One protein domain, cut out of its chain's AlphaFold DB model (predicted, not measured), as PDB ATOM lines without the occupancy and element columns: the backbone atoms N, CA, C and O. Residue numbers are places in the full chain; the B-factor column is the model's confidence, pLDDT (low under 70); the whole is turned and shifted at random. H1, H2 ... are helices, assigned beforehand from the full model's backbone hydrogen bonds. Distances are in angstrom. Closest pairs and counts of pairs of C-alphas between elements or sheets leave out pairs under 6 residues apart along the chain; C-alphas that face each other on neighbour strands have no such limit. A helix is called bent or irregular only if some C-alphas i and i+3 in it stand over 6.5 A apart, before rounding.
ATOM      1  N   LEU A   2     -19.690  13.711 -54.926       90.19
ATOM      2  CA  LEU A   2     -20.486  14.893 -54.551       90.19
ATOM      3  C   LEU A   2     -21.830  14.564 -53.870       90.19
ATOM      4  O   LEU A   2     -22.077  15.011 -52.755       90.19
ATOM      5  N   GLN A   3     -22.661  13.725 -54.497       91.31
ATOM      6  CA  GLN A   3     -23.964  13.328 -53.941       91.31
ATOM      7  C   GLN A   3     -23.839  12.623 -52.581       91.31
ATOM      8  O   GLN A   3     -24.628  12.869 -51.674       91.31
ATOM      9  N   SER A   4     -22.815  11.784 -52.405       93.12
ATOM     10  CA  SER A   4     -22.535  11.122 -51.125       93.12
ATOM     11  C   SER A   4     -22.187  12.138 -50.034       93.12
ATOM     12  O   SER A   4     -22.696  12.033 -48.923       93.12
ATOM     13  N   ILE A   5     -21.379  13.154 -50.360       93.19
ATOM     14  CA  ILE A   5     -21.038  14.251 -49.440       93.19
ATOM     15  C   ILE A   5     -22.293  15.052 -49.076       93.19
ATOM     16  O   ILE A   5     -22.525  15.324 -47.901       93.19
ATOM     17  N   GLN A   6     -23.126  15.399 -50.059       92.69
ATOM     18  CA  GLN A   6     -24.368  16.142 -49.827       92.69
ATOM     19  C   GLN A   6     -25.316  15.374 -48.898       92.69
ATOM     20  O   GLN A   6     -25.784  15.933 -47.908       92.69
ATOM     21  N   ARG A   7     -25.528  14.077 -49.144       94.19
ATOM     22  CA  ARG A   7     -26.354  13.222 -48.276       94.19
ATOM     23  C   ARG A   7     -25.778  13.108 -46.865       94.19
ATOM     24  O   ARG A   7     -26.518  13.265 -45.899       94.19
ATOM     25  N   ALA A   8     -24.467  12.912 -46.729       93.00
ATOM     26  CA  ALA A   8     -23.816  12.858 -45.420       93.00
ATOM     27  C   ALA A   8     -23.985  14.174 -44.638       93.00
ATOM     28  O   ALA A   8     -24.268  14.146 -43.441       93.00
ATOM     29  N   ARG A   9     -23.894  15.331 -45.313       92.38
ATOM     30  CA  ARG A   9     -24.140  16.647 -44.698       92.38
ATOM     31  C   ARG A   9     -25.581  16.806 -44.218       92.38
ATOM     32  O   ARG A   9     -25.789  17.460 -43.206       92.38
ATOM     33  N   VAL A  10     -26.564  16.239 -44.918       93.75
ATOM     34  CA  VAL A  10     -27.966  16.265 -44.464       93.75
ATOM     35  C   VAL A  10     -28.126  15.493 -43.153       93.75
ATOM     36  O   VAL A  10     -28.821  15.966 -42.261       93.75
ATOM     37  N   VAL A  11     -27.444  14.352 -43.012       94.38
ATOM     38  CA  VAL A  11     -27.498  13.525 -41.796       94.38
ATOM     39  C   VAL A  11     -26.769  14.188 -40.625       94.38
ATOM     40  O   VAL A  11     -27.334  14.323 -39.544       94.38
ATOM     41  N   ASN A  12     -25.514  14.605 -40.815       90.56
ATOM     42  CA  ASN A  12     -24.737  15.277 -39.775       90.56
ATOM     43  C   ASN A  12     -23.673  16.196 -40.385       90.56
ATOM     44  O   ASN A  12     -22.572  15.760 -40.710       90.56
ATOM     45  N   LYS A  13     -23.966  17.498 -40.468       89.75
ATOM     46  CA  LYS A  13     -23.042  18.512 -41.015       89.75
ATOM     47  C   LYS A  13     -21.708  18.609 -40.271       89.75
ATOM     48  O   LYS A  13     -20.730  19.031 -40.875       89.75
ATOM     49  N   ALA A  14     -21.683  18.275 -38.983       89.69
ATOM     50  CA  ALA A  14     -20.509  18.404 -38.127       89.69
ATOM     51  C   ALA A  14     -19.694  17.105 -38.046       89.69
ATOM     52  O   ALA A  14     -18.790  17.009 -37.228       89.69
ATOM     53  N   HIS A  15     -20.002  16.081 -38.846       91.75
ATOM     54  CA  HIS A  15     -19.240  14.840 -38.787       91.75
ATOM     55  C   HIS A  15     -17.797  15.054 -39.299       91.75
ATOM     56  O   HIS A  15     -17.635  15.495 -40.442       91.75
ATOM     57  N   PRO A  16     -16.748  14.695 -38.526       92.31
ATOM     58  CA  PRO A  16     -15.353  14.991 -38.868       92.31
ATOM     59  C   PRO A  16     -14.929  14.517 -40.260       92.31
ATOM     60  O   PRO A  16     -14.272  15.240 -41.001       92.31
ATOM     61  N   GLU A  17     -15.338  13.309 -40.652       91.06
ATOM     62  CA  GLU A  17     -14.897  12.719 -41.921       91.06
ATOM     63  C   GLU A  17     -15.435  13.448 -43.152       91.06
ATOM     64  O   GLU A  17     -14.794  13.415 -44.205       91.06
ATOM     65  N   ILE A  18     -16.581  14.131 -43.033       93.62
ATOM     66  CA  ILE A  18     -17.154  14.893 -44.146       93.62
ATOM     67  C   ILE A  18     -16.169  15.972 -44.591       93.62
ATOM     68  O   ILE A  18     -16.010  16.176 -45.793       93.62
ATOM     69  N   HIS A  19     -15.456  16.593 -43.648       94.62
ATOM     70  CA  HIS A  19     -14.419  17.577 -43.946       94.62
ATOM     71  C   HIS A  19     -13.326  16.993 -44.849       94.62
ATOM     72  O   HIS A  19     -13.085  17.498 -45.945       94.62
ATOM     73  N   SER A  20     -12.750  15.850 -44.464       92.19
ATOM     74  CA  SER A  20     -11.725  15.171 -45.272       92.19
ATOM     75  C   SER A  20     -12.235  14.751 -46.656       92.19
ATOM     76  O   SER A  20     -11.487  14.755 -47.636       92.19
ATOM     77  N   CYS A  21     -13.514  14.372 -46.758       93.25
ATOM     78  CA  CYS A  21     -14.153  14.019 -48.021       93.25
ATOM     79  C   CYS A  21     -14.293  15.243 -48.930       93.25
ATOM     80  O   CYS A  21     -14.057  15.122 -50.130       93.25
ATOM     81  N   ILE A  22     -14.629  16.412 -48.376       94.75
ATOM     82  CA  ILE A  22     -14.688  17.677 -49.119       94.75
ATOM     83  C   ILE A  22     -13.294  18.056 -49.623       94.75
ATOM     84  O   ILE A  22     -13.133  18.284 -50.819       94.75
ATOM     85  N   ILE A  23     -12.273  18.046 -48.761       94.88
ATOM     86  CA  ILE A  23     -10.893  18.386 -49.151       94.88
ATOM     87  C   ILE A  23     -10.396  17.473 -50.280       94.88
ATOM     88  O   ILE A  23      -9.937  17.958 -51.316       94.88
ATOM     89  N   ARG A  24     -10.558  16.149 -50.132       93.38
ATOM     90  CA  ARG A  24     -10.178  15.178 -51.172       93.38
ATOM     91  C   ARG A  24     -10.984  15.357 -52.455       93.38
ATOM     92  O   ARG A  24     -10.414  15.263 -53.537       93.38
ATOM     93  N   PHE A  25     -12.286  15.634 -52.354       93.94
ATOM     94  CA  PHE A  25     -13.123  15.912 -53.523       93.94
ATOM     95  C   PHE A  25     -12.594  17.101 -54.311       93.94
ATOM     96  O   PHE A  25     -12.370  16.976 -55.512       93.94
ATOM     97  N   MET A  26     -12.350  18.217 -53.629       94.00
ATOM     98  CA  MET A  26     -11.882  19.445 -54.260       94.00
ATOM     99  C   MET A  26     -10.502  19.261 -54.897       94.00
ATOM    100  O   MET A  26     -10.317  19.641 -56.048       94.00
ATOM    101  N   LYS A  27      -9.559  18.596 -54.213       92.00
ATOM    102  CA  LYS A  27      -8.241  18.271 -54.788       92.00
ATOM    103  C   LYS A  27      -8.338  17.410 -56.048       92.00
ATOM    104  O   LYS A  27      -7.691  17.711 -57.055       92.00
ATOM    105  N   SER A  28      -9.130  16.339 -55.995       90.69
ATOM    106  CA  SER A  28      -9.338  15.451 -57.142       90.69
ATOM    107  C   SER A  28      -9.995  16.192 -58.299       90.69
ATOM    108  O   SER A  28      -9.601  16.005 -59.447       90.69
ATOM    109  N   LEU A  29     -10.946  17.077 -58.000       91.06
ATOM    110  CA  LEU A  29     -11.626  17.884 -58.999       91.06
ATOM    111  C   LEU A  29     -10.670  18.885 -59.671       91.06
ATOM    112  O   LEU A  29     -10.598  18.925 -60.896       91.06
ATOM    113  N   SER A  30      -9.863  19.618 -58.896       89.31
ATOM    114  CA  SER A  30      -8.823  20.507 -59.438       89.31
ATOM    115  C   SER A  30      -7.795  19.760 -60.290       89.31
ATOM    116  O   SER A  30      -7.299  20.300 -61.274       89.31
ATOM    117  N   SER A  31      -7.469  18.519 -59.925       89.38
ATOM    118  CA  SER A  31      -6.550  17.679 -60.702       89.38
ATOM    119  C   SER A  31      -7.186  17.208 -62.012       89.38
ATOM    120  O   SER A  31      -6.538  17.268 -63.051       89.38
ATOM    121  N   ALA A  32      -8.462  16.812 -61.983       87.44
ATOM    122  CA  ALA A  32      -9.211  16.416 -63.174       87.44
ATOM    123  C   ALA A  32      -9.334  17.570 -64.182       87.44
ATOM    124  O   ALA A  32      -9.056  17.376 -65.362       87.44
ATOM    125  N   PHE A  33      -9.637  18.786 -63.710       85.56
ATOM    126  CA  PHE A  33      -9.711  19.979 -64.563       85.56
ATOM    127  C   PHE A  33      -8.396  20.303 -65.285       85.56
ATOM    128  O   PHE A  33      -8.425  20.826 -66.395       85.56
ATOM    129  N   LYS A  34      -7.242  19.990 -64.680       86.12
ATOM    130  CA  LYS A  34      -5.929  20.177 -65.321       86.12
ATOM    131  C   LYS A  34      -5.652  19.155 -66.421       86.12
ATOM    132  O   LYS A  34      -4.877  19.445 -67.323       86.12
ATOM    133  N   GLN A  35      -6.226  17.956 -66.317       86.88
ATOM    134  CA  GLN A  35      -5.982  16.865 -67.263       86.88
ATOM    135  C   GLN A  35      -6.859  16.979 -68.507       86.88
ATOM    136  O   GLN A  35      -6.384  16.731 -69.612       86.88
ATOM    137  N   GLN A  36      -8.129  17.349 -68.334       86.75
ATOM    138  CA  GLN A  36      -9.064  17.494 -69.442       86.75
ATOM    139  C   GLN A  36     -10.185  18.481 -69.083       86.75
ATOM    140  O   GLN A  36     -10.722  18.411 -67.972       86.75
ATOM    141  N   PRO A  37     -10.593  19.369 -70.008       83.31
ATOM    142  CA  PRO A  37     -11.773  20.197 -69.800       83.31
ATOM    143  C   PRO A  37     -13.029  19.322 -69.689       83.31
ATOM    144  O   PRO A  37     -13.247  18.409 -70.489       83.31
ATOM    145  N   LEU A  38     -13.859  19.599 -68.682       85.75
ATOM    146  CA  LEU A  38     -15.151  18.936 -68.516       85.75
ATOM    147  C   LEU A  38     -16.177  19.502 -69.503       85.75
ATOM    148  O   LEU A  38     -16.046  20.619 -69.996       85.75
ATOM    149  N   ASN A  39     -17.238  18.736 -69.753       91.75
ATOM    150  CA  ASN A  39     -18.406  19.244 -70.464       91.75
ATOM    151  C   ASN A  39     -18.986  20.474 -69.736       91.75
ATOM    152  O   ASN A  39     -19.123  20.458 -68.511       91.75
ATOM    153  N   GLU A  40     -19.384  21.500 -70.490       90.81
ATOM    154  CA  GLU A  40     -19.868  22.780 -69.955       90.81
ATOM    155  C   GLU A  40     -21.044  22.625 -68.971       90.81
ATOM    156  O   GLU A  40     -21.089  23.284 -67.931       90.81
ATOM    157  N   HIS A  41     -21.984  21.713 -69.242       91.75
ATOM    158  CA  HIS A  41     -23.113  21.462 -68.342       91.75
ATOM    159  C   HIS A  41     -22.661  20.837 -67.024       91.75
ATOM    160  O   HIS A  41     -23.163  21.191 -65.957       91.75
ATOM    161  N   VAL A  42     -21.691  19.923 -67.088       89.88
ATOM    162  CA  VAL A  42     -21.110  19.289 -65.899       89.88
ATOM    163  C   VAL A  42     -20.334  20.319 -65.083       89.88
ATOM    164  O   VAL A  42     -20.468  20.346 -63.861       89.88
ATOM    165  N   GLN A  43     -19.589  21.204 -65.749       90.12
ATOM    166  CA  GLN A  43     -18.865  22.292 -65.100       90.12
ATOM    167  C   GLN A  43     -19.817  23.232 -64.351       90.12
ATOM    168  O   GLN A  43     -19.638  23.423 -63.156       90.12
ATOM    169  N   LYS A  44     -20.907  23.690 -64.982       91.44
ATOM    170  CA  LYS A  44     -21.923  24.541 -64.330       91.44
ATOM    171  C   LYS A  44     -22.507  23.920 -63.057       91.44
ATOM    172  O   LYS A  44     -22.704  24.609 -62.057       91.44
ATOM    173  N   VAL A  45     -22.792  22.615 -63.078       91.19
ATOM    174  CA  VAL A  45     -23.304  21.899 -61.896       91.19
ATOM    175  C   VAL A  45     -22.243  21.820 -60.798       91.19
ATOM    176  O   VAL A  45     -22.565  21.989 -59.621       91.19
ATOM    177  N   LEU A  46     -20.989  21.562 -61.167       91.38
ATOM    178  CA  LEU A  46     -19.879  21.473 -60.223       91.38
ATOM    179  C   LEU A  46     -19.535  22.830 -59.614       91.38
ATOM    180  O   LEU A  46     -19.329  22.887 -58.406       91.38
ATOM    181  N   ASP A  47     -19.533  23.908 -60.390       90.06
ATOM    182  CA  ASP A  47     -19.250  25.257 -59.898       90.06
ATOM    183  C   ASP A  47     -20.266  25.647 -58.820       90.06
ATOM    184  O   ASP A  47     -19.886  25.934 -57.686       90.06
ATOM    185  N   LYS A  48     -21.565  25.490 -59.110       91.25
ATOM    186  CA  LYS A  48     -22.627  25.730 -58.126       91.25
ATOM    187  C   LYS A  48     -22.471  24.852 -56.880       91.25
ATOM    188  O   LYS A  48     -22.559  25.326 -55.750       91.25
ATOM    189  N   ALA A  49     -22.240  23.554 -57.072       90.12
ATOM    190  CA  ALA A  49     -22.161  22.625 -55.952       90.12
ATOM    191  C   ALA A  49     -20.906  22.833 -55.090       90.12
ATOM    192  O   ALA A  49     -20.945  22.599 -53.883       90.12
ATOM    193  N   THR A  50     -19.788  23.243 -55.689       90.88
ATOM    194  CA  THR A  50     -18.549  23.537 -54.962       90.88
ATOM    195  C   THR A  50     -18.639  24.870 -54.233       90.88
ATOM    196  O   THR A  50     -18.237  24.937 -53.073       90.88
ATOM    197  N   GLU A  51     -19.268  25.885 -54.824       90.38
ATOM    198  CA  GLU A  51     -19.580  27.147 -54.147       90.38
ATOM    199  C   GLU A  51     -20.422  26.916 -52.878       90.38
ATOM    200  O   GLU A  51     -20.065  27.388 -51.798       90.38
ATOM    201  N   GLU A  52     -21.459  26.077 -52.952       90.06
ATOM    202  CA  GLU A  52     -22.278  25.672 -51.794       90.06
ATOM    203  C   GLU A  52     -21.519  24.823 -50.745       90.06
ATOM    204  O   GLU A  52     -21.961  24.676 -49.593       90.06
ATOM    205  N   LEU A  53     -20.404  24.198 -51.131       89.00
ATOM    206  CA  LEU A  53     -19.591  23.365 -50.242       89.00
ATOM    207  C   LEU A  53     -18.540  24.171 -49.482       89.00
ATOM    208  O   LEU A  53     -18.358  23.918 -48.291       89.00
ATOM    209  N   ILE A  54     -17.850  25.096 -50.155       90.56
ATOM    210  CA  ILE A  54     -16.684  25.798 -49.598       90.56
ATOM    211  C   ILE A  54     -16.869  27.316 -49.461       90.56
ATOM    212  O   ILE A  54     -16.004  27.964 -48.878       90.56
ATOM    213  N   CYS A  55     -17.986  27.886 -49.933       88.31
ATOM    214  CA  CYS A  55     -18.320  29.314 -49.828       88.31
ATOM    215  C   CYS A  55     -17.164  30.237 -50.254       88.31
ATOM    216  O   CYS A  55     -16.787  31.148 -49.518       88.31
ATOM    217  N   SER A  56     -16.560  29.949 -51.410       86.44
ATOM    218  CA  SER A  56     -15.445  30.712 -51.998       86.44
ATOM    219  C   SER A  56     -14.143  30.743 -51.182       86.44
ATOM    220  O   SER A  56     -13.236  31.516 -51.491       86.44
ATOM    221  N   LYS A  57     -14.008  29.891 -50.161       92.75
ATOM    222  CA  LYS A  57     -12.775  29.759 -49.371       92.75
ATOM    223  C   LYS A  57     -11.744  28.916 -50.099       92.75
ATOM    224  O   LYS A  57     -12.069  27.928 -50.755       92.75
ATOM    225  N   THR A  58     -10.471  29.224 -49.888       94.75
ATOM    226  CA  THR A  58      -9.411  28.272 -50.233       94.75
ATOM    227  C   THR A  58      -9.518  27.022 -49.356       94.75
ATOM    228  O   THR A  58     -10.010  27.075 -48.227       94.75
ATOM    229  N   LEU A  59      -9.017  25.881 -49.840       95.12
ATOM    230  CA  LEU A  59      -9.021  24.643 -49.048       95.12
ATOM    231  C   LEU A  59      -8.211  24.779 -47.753       95.12
ATOM    232  O   LEU A  59      -8.559  24.161 -46.750       95.12
ATOM    233  N   GLN A  60      -7.170  25.619 -47.766       95.94
ATOM    234  CA  GLN A  60      -6.390  25.940 -46.576       95.94
ATOM    235  C   GLN A  60      -7.237  26.714 -45.558       95.94
ATOM    236  O   GLN A  60      -7.368  26.256 -44.431       95.94
ATOM    237  N   GLN A  61      -7.892  27.806 -45.969       96.62
ATOM    238  CA  GLN A  61      -8.786  28.576 -45.091       96.62
ATOM    239  C   GLN A  61      -9.922  27.713 -44.535       96.62
ATOM    240  O   GLN A  61     -10.220  27.775 -43.346       96.62
ATOM    241  N   LEU A  62     -10.524  26.865 -45.375       96.31
ATOM    242  CA  LEU A  62     -11.559  25.927 -44.947       96.31
ATOM    243  C   LEU A  62     -11.048  24.992 -43.841       96.31
ATOM    244  O   LEU A  62     -11.763  24.731 -42.873       96.31
ATOM    245  N   ASN A  63      -9.823  24.480 -43.981       96.88
ATOM    246  CA  ASN A  63      -9.214  23.600 -42.991       96.88
ATOM    247  C   ASN A  63      -8.859  24.336 -41.694       96.88
ATOM    248  O   ASN A  63      -9.126  23.823 -40.609       96.88
ATOM    249  N   ASP A  64      -8.303  25.538 -41.805       96.69
ATOM    250  CA  ASP A  64      -7.905  26.346 -40.655       96.69
ATOM    251  C   ASP A  64      -9.132  26.736 -39.814       96.69
ATOM    252  O   ASP A  64      -9.135  26.570 -38.593       96.69
ATOM    253  N   GLU A  65     -10.227  27.149 -40.463       96.25
ATOM    254  CA  GLU A  65     -11.500  27.421 -39.791       96.25
ATOM    255  C   GLU A  65     -12.107  26.170 -39.145       96.25
ATOM    256  O   GLU A  65     -12.641  26.237 -38.035       96.25
ATOM    257  N   PHE A  66     -12.028  25.019 -39.820       96.31
ATOM    258  CA  PHE A  66     -12.516  23.751 -39.282       96.31
ATOM    259  C   PHE A  66     -11.767  23.360 -38.001       96.31
ATOM    260  O   PHE A  66     -12.397  23.022 -36.995       96.31
ATOM    261  N   ILE A  67     -10.436  23.474 -38.000       96.25
ATOM    262  CA  ILE A  67      -9.594  23.212 -36.826       96.25
ATOM    263  C   ILE A  67      -9.928  24.193 -35.696       96.25
ATOM    264  O   ILE A  67     -10.152  23.766 -34.562       96.25
ATOM    265  N   ALA A  68     -10.017  25.491 -36.002       96.19
ATOM    266  CA  ALA A  68     -10.321  26.524 -35.014       96.19
ATOM    267  C   ALA A  68     -11.689  26.298 -34.349       96.19
ATOM    268  O   ALA A  68     -11.811  26.376 -33.126       96.19
ATOM    269  N   LYS A  69     -12.707  25.950 -35.144       96.00
ATOM    270  CA  LYS A  69     -14.074  25.702 -34.671       96.00
ATOM    271  C   LYS A  69     -14.196  24.446 -33.803       96.00
ATOM    272  O   LYS A  69     -15.047  24.402 -32.917       96.00
ATOM    273  N   HIS A  70     -13.379  23.425 -34.059       93.50
ATOM    274  CA  HIS A  70     -13.525  22.101 -33.449       93.50
ATOM    275  C   HIS A  70     -12.328  21.674 -32.581       93.50
ATOM    276  O   HIS A  70     -12.114  20.481 -32.351       93.50
ATOM    277  N   ASN A  71     -11.587  22.638 -32.028       90.19
ATOM    278  CA  ASN A  71     -10.375  22.406 -31.233       90.19
ATOM    279  C   ASN A  71     -10.572  21.566 -29.951       90.19
ATOM    280  O   ASN A  71      -9.606  21.081 -29.365       90.19
ATOM    281  N   ALA A  72     -11.817  21.364 -29.516       91.50
ATOM    282  CA  ALA A  72     -12.166  20.559 -28.352       91.50
ATOM    283  C   ALA A  72     -12.408  19.074 -28.680       91.50
ATOM    284  O   ALA A  72     -12.670  18.288 -27.770       91.50
ATOM    285  N   SER A  73     -12.340  18.672 -29.953       91.88
ATOM    286  CA  SER A  73     -12.625  17.304 -30.385       91.88
ATOM    287  C   SER A  73     -11.443  16.687 -31.122       91.88
ATOM    288  O   SER A  73     -11.097  17.097 -32.229       91.88
ATOM    289  N   ILE A  74     -10.882  15.625 -30.540       92.44
ATOM    290  CA  ILE A  74      -9.743  14.907 -31.116       92.44
ATOM    291  C   ILE A  74     -10.021  14.376 -32.529       92.44
ATOM    292  O   ILE A  74      -9.143  14.435 -33.378       92.44
ATOM    293  N   LEU A  75     -11.247  13.921 -32.821       92.19
ATOM    294  CA  LEU A  75     -11.593  13.412 -34.153       92.19
ATOM    295  C   LEU A  75     -11.596  14.515 -35.216       92.19
ATOM    296  O   LEU A  75     -11.163  14.288 -36.342       92.19
ATOM    297  N   HIS A  76     -12.060  15.713 -34.857       94.25
ATOM    298  CA  HIS A  76     -12.025  16.854 -35.766       94.25
ATOM    299  C   HIS A  76     -10.591  17.335 -35.971       94.25
ATOM    300  O   HIS A  76     -10.171  17.521 -37.107       94.25
ATOM    301  N   LEU A  77      -9.809  17.460 -34.895       95.06
ATOM    302  CA  LEU A  77      -8.391  17.805 -35.004       95.06
ATOM    303  C   LEU A  77      -7.627  16.806 -35.867       95.06
ATOM    304  O   LEU A  77      -6.811  17.201 -36.689       95.06
ATOM    305  N   TYR A  78      -7.937  15.521 -35.729       94.44
ATOM    306  CA  TYR A  78      -7.337  14.466 -36.523       94.44
ATOM    307  C   TYR A  78      -7.667  14.580 -38.021       94.44
ATOM    308  O   TYR A  78      -6.761  14.529 -38.854       94.44
ATOM    309  N   GLU A  79      -8.939  14.766 -38.392       95.25
ATOM    310  CA  GLU A  79      -9.316  14.941 -39.805       95.25
ATOM    311  C   GLU A  79      -8.800  16.280 -40.372       95.25
ATOM    312  O   GLU A  79      -8.434  16.350 -41.548       95.25
ATOM    313  N   GLY A  80      -8.681  17.320 -39.538       96.69
ATOM    314  CA  GLY A  80      -8.034  18.589 -39.887       96.69
ATOM    315  C   GLY A  80      -6.521  18.457 -40.100       96.69
ATOM    316  O   GLY A  80      -5.986  19.000 -41.064       96.69
ATOM    317  N   ALA A  81      -5.834  17.676 -39.263       96.50
ATOM    318  CA  ALA A  81      -4.415  17.346 -39.408       96.50
ATOM    319  C   ALA A  81      -4.152  16.526 -40.679       96.50
ATOM    320  O   ALA A  81      -3.259  16.857 -41.458       96.50
ATOM    321  N   CYS A  82      -4.964  15.492 -40.925       94.94
ATOM    322  CA  CYS A  82      -4.891  14.703 -42.156       94.94
ATOM    323  C   CYS A  82      -5.083  15.597 -43.384       94.94
ATOM    324  O   CYS A  82      -4.306  15.523 -44.331       94.94
ATOM    325  N   SER A  83      -6.085  16.477 -43.344       96.00
ATOM    326  CA  SER A  83      -6.349  17.432 -44.421       96.00
ATOM    327  C   SER A  83      -5.207  18.437 -44.600       96.00
ATOM    328  O   SER A  83      -4.892  18.791 -45.729       96.00
ATOM    329  N   LEU A  84      -4.544  18.860 -43.518       96.25
ATOM    330  CA  LEU A  84      -3.393  19.760 -43.581       96.25
ATOM    331  C   LEU A  84      -2.224  19.123 -44.339       96.25
ATOM    332  O   LEU A  84      -1.686  19.742 -45.251       96.25
ATOM    333  N   TYR A  85      -1.880  17.878 -43.997       95.50
ATOM    334  CA  TYR A  85      -0.831  17.119 -44.684       95.50
ATOM    335  C   TYR A  85      -1.201  16.804 -46.139       95.50
ATOM    336  O   TYR A  85      -0.360  16.854 -47.031       95.50
ATOM    337  N   GLU A  86      -2.479  16.511 -46.388       92.81
ATOM    338  CA  GLU A  86      -3.002  16.275 -47.729       92.81
ATOM    339  C   GLU A  86      -2.878  17.533 -48.607       92.81
ATOM    340  O   GLU A  86      -2.580  17.423 -49.794       92.81
ATOM    341  N   LEU A  87      -3.105  18.729 -48.058       94.69
ATOM    342  CA  LEU A  87      -2.964  19.992 -48.790       94.69
ATOM    343  C   LEU A  87      -1.501  20.398 -48.991       94.69
ATOM    344  O   LEU A  87      -1.164  20.923 -50.051       94.69
ATOM    345  N   ASP A  88      -0.656  20.152 -47.994       94.31
ATOM    346  CA  ASP A  88       0.756  20.509 -48.000       94.31
ATOM    347  C   ASP A  88       1.568  19.491 -47.187       94.31
ATOM    348  O   ASP A  88       1.521  19.450 -45.953       94.31
ATOM    349  N   SER A  89       2.356  18.681 -47.894       94.31
ATOM    350  CA  SER A  89       3.165  17.626 -47.286       94.31
ATOM    351  C   SER A  89       4.284  18.169 -46.393       94.31
ATOM    352  O   SER A  89       4.727  17.455 -45.489       94.31
ATOM    353  N   SER A  90       4.711  19.425 -46.581       96.56
ATOM    354  CA  SER A  90       5.710  20.070 -45.718       96.56
ATOM    355  C   SER A  90       5.178  20.343 -44.308       96.56
ATOM    356  O   SER A  90       5.947  20.405 -43.353       96.56
ATOM    357  N   LYS A  91       3.851  20.407 -44.134       95.81
ATOM    358  CA  LYS A  91       3.194  20.632 -42.837       95.81
ATOM    359  C   LYS A  91       3.020  19.358 -42.009       95.81
ATOM    360  O   LYS A  91       2.230  19.349 -41.064       95.81
ATOM    361  N   LYS A  92       3.737  18.278 -42.339       95.81
ATOM    362  CA  LYS A  92       3.668  16.992 -41.627       95.81
ATOM    363  C   LYS A  92       3.868  17.152 -40.119       95.81
ATOM    364  O   LYS A  92       3.053  16.650 -39.349       95.81
ATOM    365  N   ASP A  93       4.908  17.868 -39.703       97.31
ATOM    366  CA  ASP A  93       5.224  18.028 -38.279       97.31
ATOM    367  C   ASP A  93       4.147  18.844 -37.559       97.31
ATOM    368  O   ASP A  93       3.707  18.479 -36.470       97.31
ATOM    369  N   THR A  94       3.625  19.888 -38.207       96.75
ATOM    370  CA  THR A  94       2.482  20.665 -37.709       96.75
ATOM    371  C   THR A  94       1.235  19.797 -37.546       96.75
ATOM    372  O   THR A  94       0.553  19.886 -36.527       96.75
ATOM    373  N   ALA A  95       0.943  18.931 -38.520       96.19
ATOM    374  CA  ALA A  95      -0.190  18.011 -38.467       96.19
ATOM    375  C   ALA A  95      -0.046  16.988 -37.327       96.19
ATOM    376  O   ALA A  95      -1.009  16.739 -36.602       96.19
ATOM    377  N   ILE A  96       1.153  16.431 -37.129       96.12
ATOM    378  CA  ILE A  96       1.440  15.527 -36.007       96.12
ATOM    379  C   ILE A  96       1.240  16.263 -34.682       96.12
ATOM    380  O   ILE A  96       0.490  15.786 -33.830       96.12
ATOM    381  N   ASN A  97       1.846  17.443 -34.536       96.50
ATOM    382  CA  ASN A  97       1.761  18.252 -33.323       96.50
ATOM    383  C   ASN A  97       0.316  18.613 -32.967       96.50
ATOM    384  O   ASN A  97      -0.045  18.551 -31.798       96.50
ATOM    385  N   LEU A  98      -0.529  18.906 -33.961       94.88
ATOM    386  CA  LEU A  98      -1.942  19.235 -33.750       94.88
ATOM    387  C   LEU A  98      -2.716  18.124 -33.019       94.88
ATOM    388  O   LEU A  98      -3.603  18.406 -32.214       94.88
ATOM    389  N   VAL A  99      -2.397  16.861 -33.308       94.06
ATOM    390  CA  VAL A  99      -3.065  15.702 -32.703       94.06
ATOM    391  C   VAL A  99      -2.398  15.319 -31.384       94.06
ATOM    392  O   VAL A  99      -3.086  15.025 -30.406       94.06
ATOM    393  N   THR A 100      -1.067  15.329 -31.329       94.38
ATOM    394  CA  THR A 100      -0.307  14.878 -30.153       94.38
ATOM    395  C   THR A 100      -0.343  15.871 -28.994       94.38
ATOM    396  O   THR A 100      -0.256  15.445 -27.842       94.38
ATOM    397  N   SER A 101      -0.539  17.167 -29.259       93.94
ATOM    398  CA  SER A 101      -0.691  18.188 -28.217       93.94
ATOM    399  C   SER A 101      -2.079  18.194 -27.568       93.94
ATOM    400  O   SER A 101      -2.328  18.979 -26.650       93.94
ATOM    401  N   PHE A 102      -3.019  17.367 -28.041       93.81
ATOM    402  CA  PHE A 102      -4.372  17.340 -27.501       93.81
ATOM    403  C   PHE A 102      -4.396  16.801 -26.067       93.81
ATOM    404  O   PHE A 102      -3.776  15.789 -25.735       93.81
ATOM    405  N   ASN A 103      -5.172  17.459 -25.204       92.50
ATOM    406  CA  ASN A 103      -5.301  17.045 -23.814       92.50
ATOM    407  C   ASN A 103      -6.014  15.687 -23.718       92.50
ATOM    408  O   ASN A 103      -7.230  15.592 -23.896       92.50
ATOM    409  N   ARG A 104      -5.252  14.649 -23.361       88.25
ATOM    410  CA  ARG A 104      -5.735  13.268 -23.224       88.25
ATOM    411  C   ARG A 104      -6.895  13.118 -22.239       88.25
ATOM    412  O   ARG A 104      -7.770  12.297 -22.480       88.25
ATOM    413  N   ASN A 105      -6.975  13.958 -21.207       89.56
ATOM    414  CA  ASN A 105      -8.063  13.916 -20.221       89.56
ATOM    415  C   ASN A 105      -9.414  14.356 -20.810       89.56
ATOM    416  O   ASN A 105     -10.455  14.122 -20.206       89.56
ATOM    417  N   LYS A 106      -9.415  15.003 -21.984       87.50
ATOM    418  CA  LYS A 106     -10.635  15.360 -22.722       87.50
ATOM    419  C   LYS A 106     -11.095  14.257 -23.677       87.50
ATOM    420  O   LYS A 106     -12.156  14.388 -24.285       87.50
ATOM    421  N   ILE A 107     -10.306  13.195 -23.847       87.38
ATOM    422  CA  ILE A 107     -10.661  12.083 -24.721       87.38
ATOM    423  C   ILE A 107     -11.620  11.166 -23.975       87.38
ATOM    424  O   ILE A 107     -11.321  10.677 -22.888       87.38
ATOM    425  N   ARG A 108     -12.770  10.907 -24.592       84.75
ATOM    426  CA  ARG A 108     -13.716   9.913 -24.104       84.75
ATOM    427  C   ARG A 108     -13.483   8.571 -24.796       84.75
ATOM    428  O   ARG A 108     -13.270   8.538 -26.009       84.75
ATOM    429  N   LEU A 109     -13.516   7.472 -24.046       81.50
ATOM    430  CA  LEU A 109     -13.204   6.135 -24.565       81.50
ATOM    431  C   LEU A 109     -14.195   5.691 -25.647       81.50
ATOM    432  O   LEU A 109     -13.781   5.146 -26.670       81.50
ATOM    433  N   GLU A 110     -15.482   5.998 -25.482       81.62
ATOM    434  CA  GLU A 110     -16.531   5.678 -26.455       81.62
ATOM    435  C   GLU A 110     -16.273   6.298 -27.837       81.62
ATOM    436  O   GLU A 110     -16.634   5.728 -28.868       81.62
ATOM    437  N   VAL A 111     -15.585   7.443 -27.877       76.19
ATOM    438  CA  VAL A 111     -15.230   8.132 -29.122       76.19
ATOM    439  C   VAL A 111     -14.155   7.352 -29.885       76.19
ATOM    440  O   VAL A 111     -14.212   7.276 -31.112       76.19
ATOM    441  N   ILE A 112     -13.205   6.729 -29.179       71.25
ATOM    442  CA  ILE A 112     -12.128   5.936 -29.790       71.25
ATOM    443  C   ILE A 112     -12.672   4.620 -30.356       71.25
ATOM    444  O   ILE A 112     -12.336   4.249 -31.482       71.25
ATOM    445  N   PHE A 113     -13.534   3.926 -29.605       67.00
ATOM    446  CA  PHE A 113     -14.115   2.659 -30.055       67.00
ATOM    447  C   PHE A 113     -14.911   2.831 -31.350       67.00
ATOM    448  O   PHE A 113     -14.681   2.096 -32.313       67.00
ATOM    449  N   ASN A 114     -15.753   3.865 -31.421       65.38
ATOM    450  CA  ASN A 114     -16.498   4.176 -32.637       65.38
ATOM    451  C   ASN A 114     -15.559   4.548 -33.796       65.38
ATOM    452  O   ASN A 114     -15.746   4.068 -34.909       65.38
ATOM    453  N   PHE A 115     -14.494   5.316 -33.549       65.38
ATOM    454  CA  PHE A 115     -13.522   5.679 -34.586       65.38
ATOM    455  C   PHE A 115     -12.816   4.468 -35.225       65.38
ATOM    456  O   PHE A 115     -12.616   4.439 -36.442       65.38
ATOM    457  N   SER A 116     -12.475   3.446 -34.431       56.50
ATOM    458  CA  SER A 116     -11.828   2.222 -34.932       56.50
ATOM    459  C   SER A 116     -12.722   1.405 -35.878       56.50
ATOM    460  O   SER A 116     -12.244   0.901 -36.894       56.50
ATOM    461  N   GLN A 117     -14.030   1.359 -35.600       53.59
ATOM    462  CA  GLN A 117     -15.026   0.651 -36.411       53.59
ATOM    463  C   GLN A 117     -15.201   1.291 -37.800       53.59
ATOM    464  O   GLN A 117     -15.329   0.582 -38.795       53.59
ATOM    465  N   TYR A 118     -15.129   2.623 -37.903       52.44
ATOM    466  CA  TYR A 118     -15.280   3.338 -39.181       52.44
ATOM    467  C   TYR A 118     -14.026   3.293 -40.077       52.44
ATOM    468  O   TYR A 118     -14.121   3.392 -41.302       52.44
ATOM    469  N   ARG A 119     -12.829   3.117 -39.502       57.47
ATOM    470  CA  ARG A 119     -11.549   3.139 -40.238       57.47
ATOM    471  C   ARG A 119     -11.214   1.852 -40.993       57.47
ATOM    472  O   ARG A 119     -10.435   1.930 -41.944       57.47
ATOM    473  N   GLY A 120     -11.821   0.716 -40.641       47.56
ATOM    474  CA  GLY A 120     -11.610  -0.571 -41.323       47.56
ATOM    475  C   GLY A 120     -11.908  -0.552 -42.832       47.56
ATOM    476  O   GLY A 120     -11.392  -1.385 -43.564       47.56
ATOM    477  N   ALA A 121     -12.663   0.436 -43.324       47.91
ATOM    478  CA  ALA A 121     -12.981   0.599 -44.745       47.91
ATOM    479  C   ALA A 121     -11.967   1.448 -45.550       47.91
ATOM    480  O   ALA A 121     -12.099   1.556 -46.768       47.91
TER     481      ALA A 121
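This is residues 2 to 121 of the 130 residues of the protein "Blast:N-alpha-acetyltransferase 16, NatA auxiliary subunit" of Drosophila guanche (UniProt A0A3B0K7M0). Look first for the longest helix, H2: H1, H2, H5 and H6 form a row of helices, each packing on the next and running opposite ways to it except H2 and H5, which run the same way. H4 packs on H5 over one face of this row, with H3 more loosely placed on that same face, while H7 lies off the other face, close to H5. The 120 printed residues include seven named helices, H1 to H7 in order, and no named strand; the class is all helix. The whole is compact, with a radius of gyration of the C-alphas of 15.7 A, and has an elongated outline spanning 52 by 33 by 26 A.

Find C-alpha 16 at (-15.353, 14.991, -38.868); from there H2 runs 30.0 A to C-alpha 35 at (-5.982, 16.865, -67.263). Before it, H1 takes residues 2 to 11, 14.6 A long, beginning at (-20.486, 14.893, -54.551). After it come H3, residues 40 to 54, 20.8 A; H4, residues 59 to 69, 15.3 A; and H5, residues 74 to 87, 19.6 A. H6, residues 89 to 100, measures 17.7 A and is irregular, with C-alphas 90 and 93 7.7 A apart. H7, residues 109 to 119, measures 16.0 A.

H1 to H5 form a bundle, helices set side by side, and the helix packing is mostly aligned. Start at H2, a hub with H5. Its residues 16 to 23 touch H5, closest at the C-alphas of Pro 16 and His 76, 4.9 A, at a shallow tilt of 12 degrees. Its residues 18 to 25 touch H1 in a hairpin, closest at the C-alphas of Ile 5 and Ile 18, 6.6 A. H2 and H4 only just touch, with 3 pairs of C-alphas within 8 A. H4 and H5 form a hairpin, closest at the C-alphas of Ile 67 and Gly 80, 5.8 A; H5 and H6 form another, closest at those of Ala 81 and Ala 95, 4.4 A. H3 is close to H2 but not clearly touching, with the C-alphas of Ile 22 and Leu 53 7.6 A apart. H6 and H7 are apart. Every O i to N i+4 pair is within hydrogen-bond range in H1, H3, H4, H5 and H7; H2 has 15 of 16 and H6 has 5 of 8.

Look to Glu 40 and Asn 105 for the two C-alphas farthest apart, 51.9 A. The printed part has no cut and no long link. Mean pLDDT of the printed part is 89.4; residues 113 to 121 are under 70.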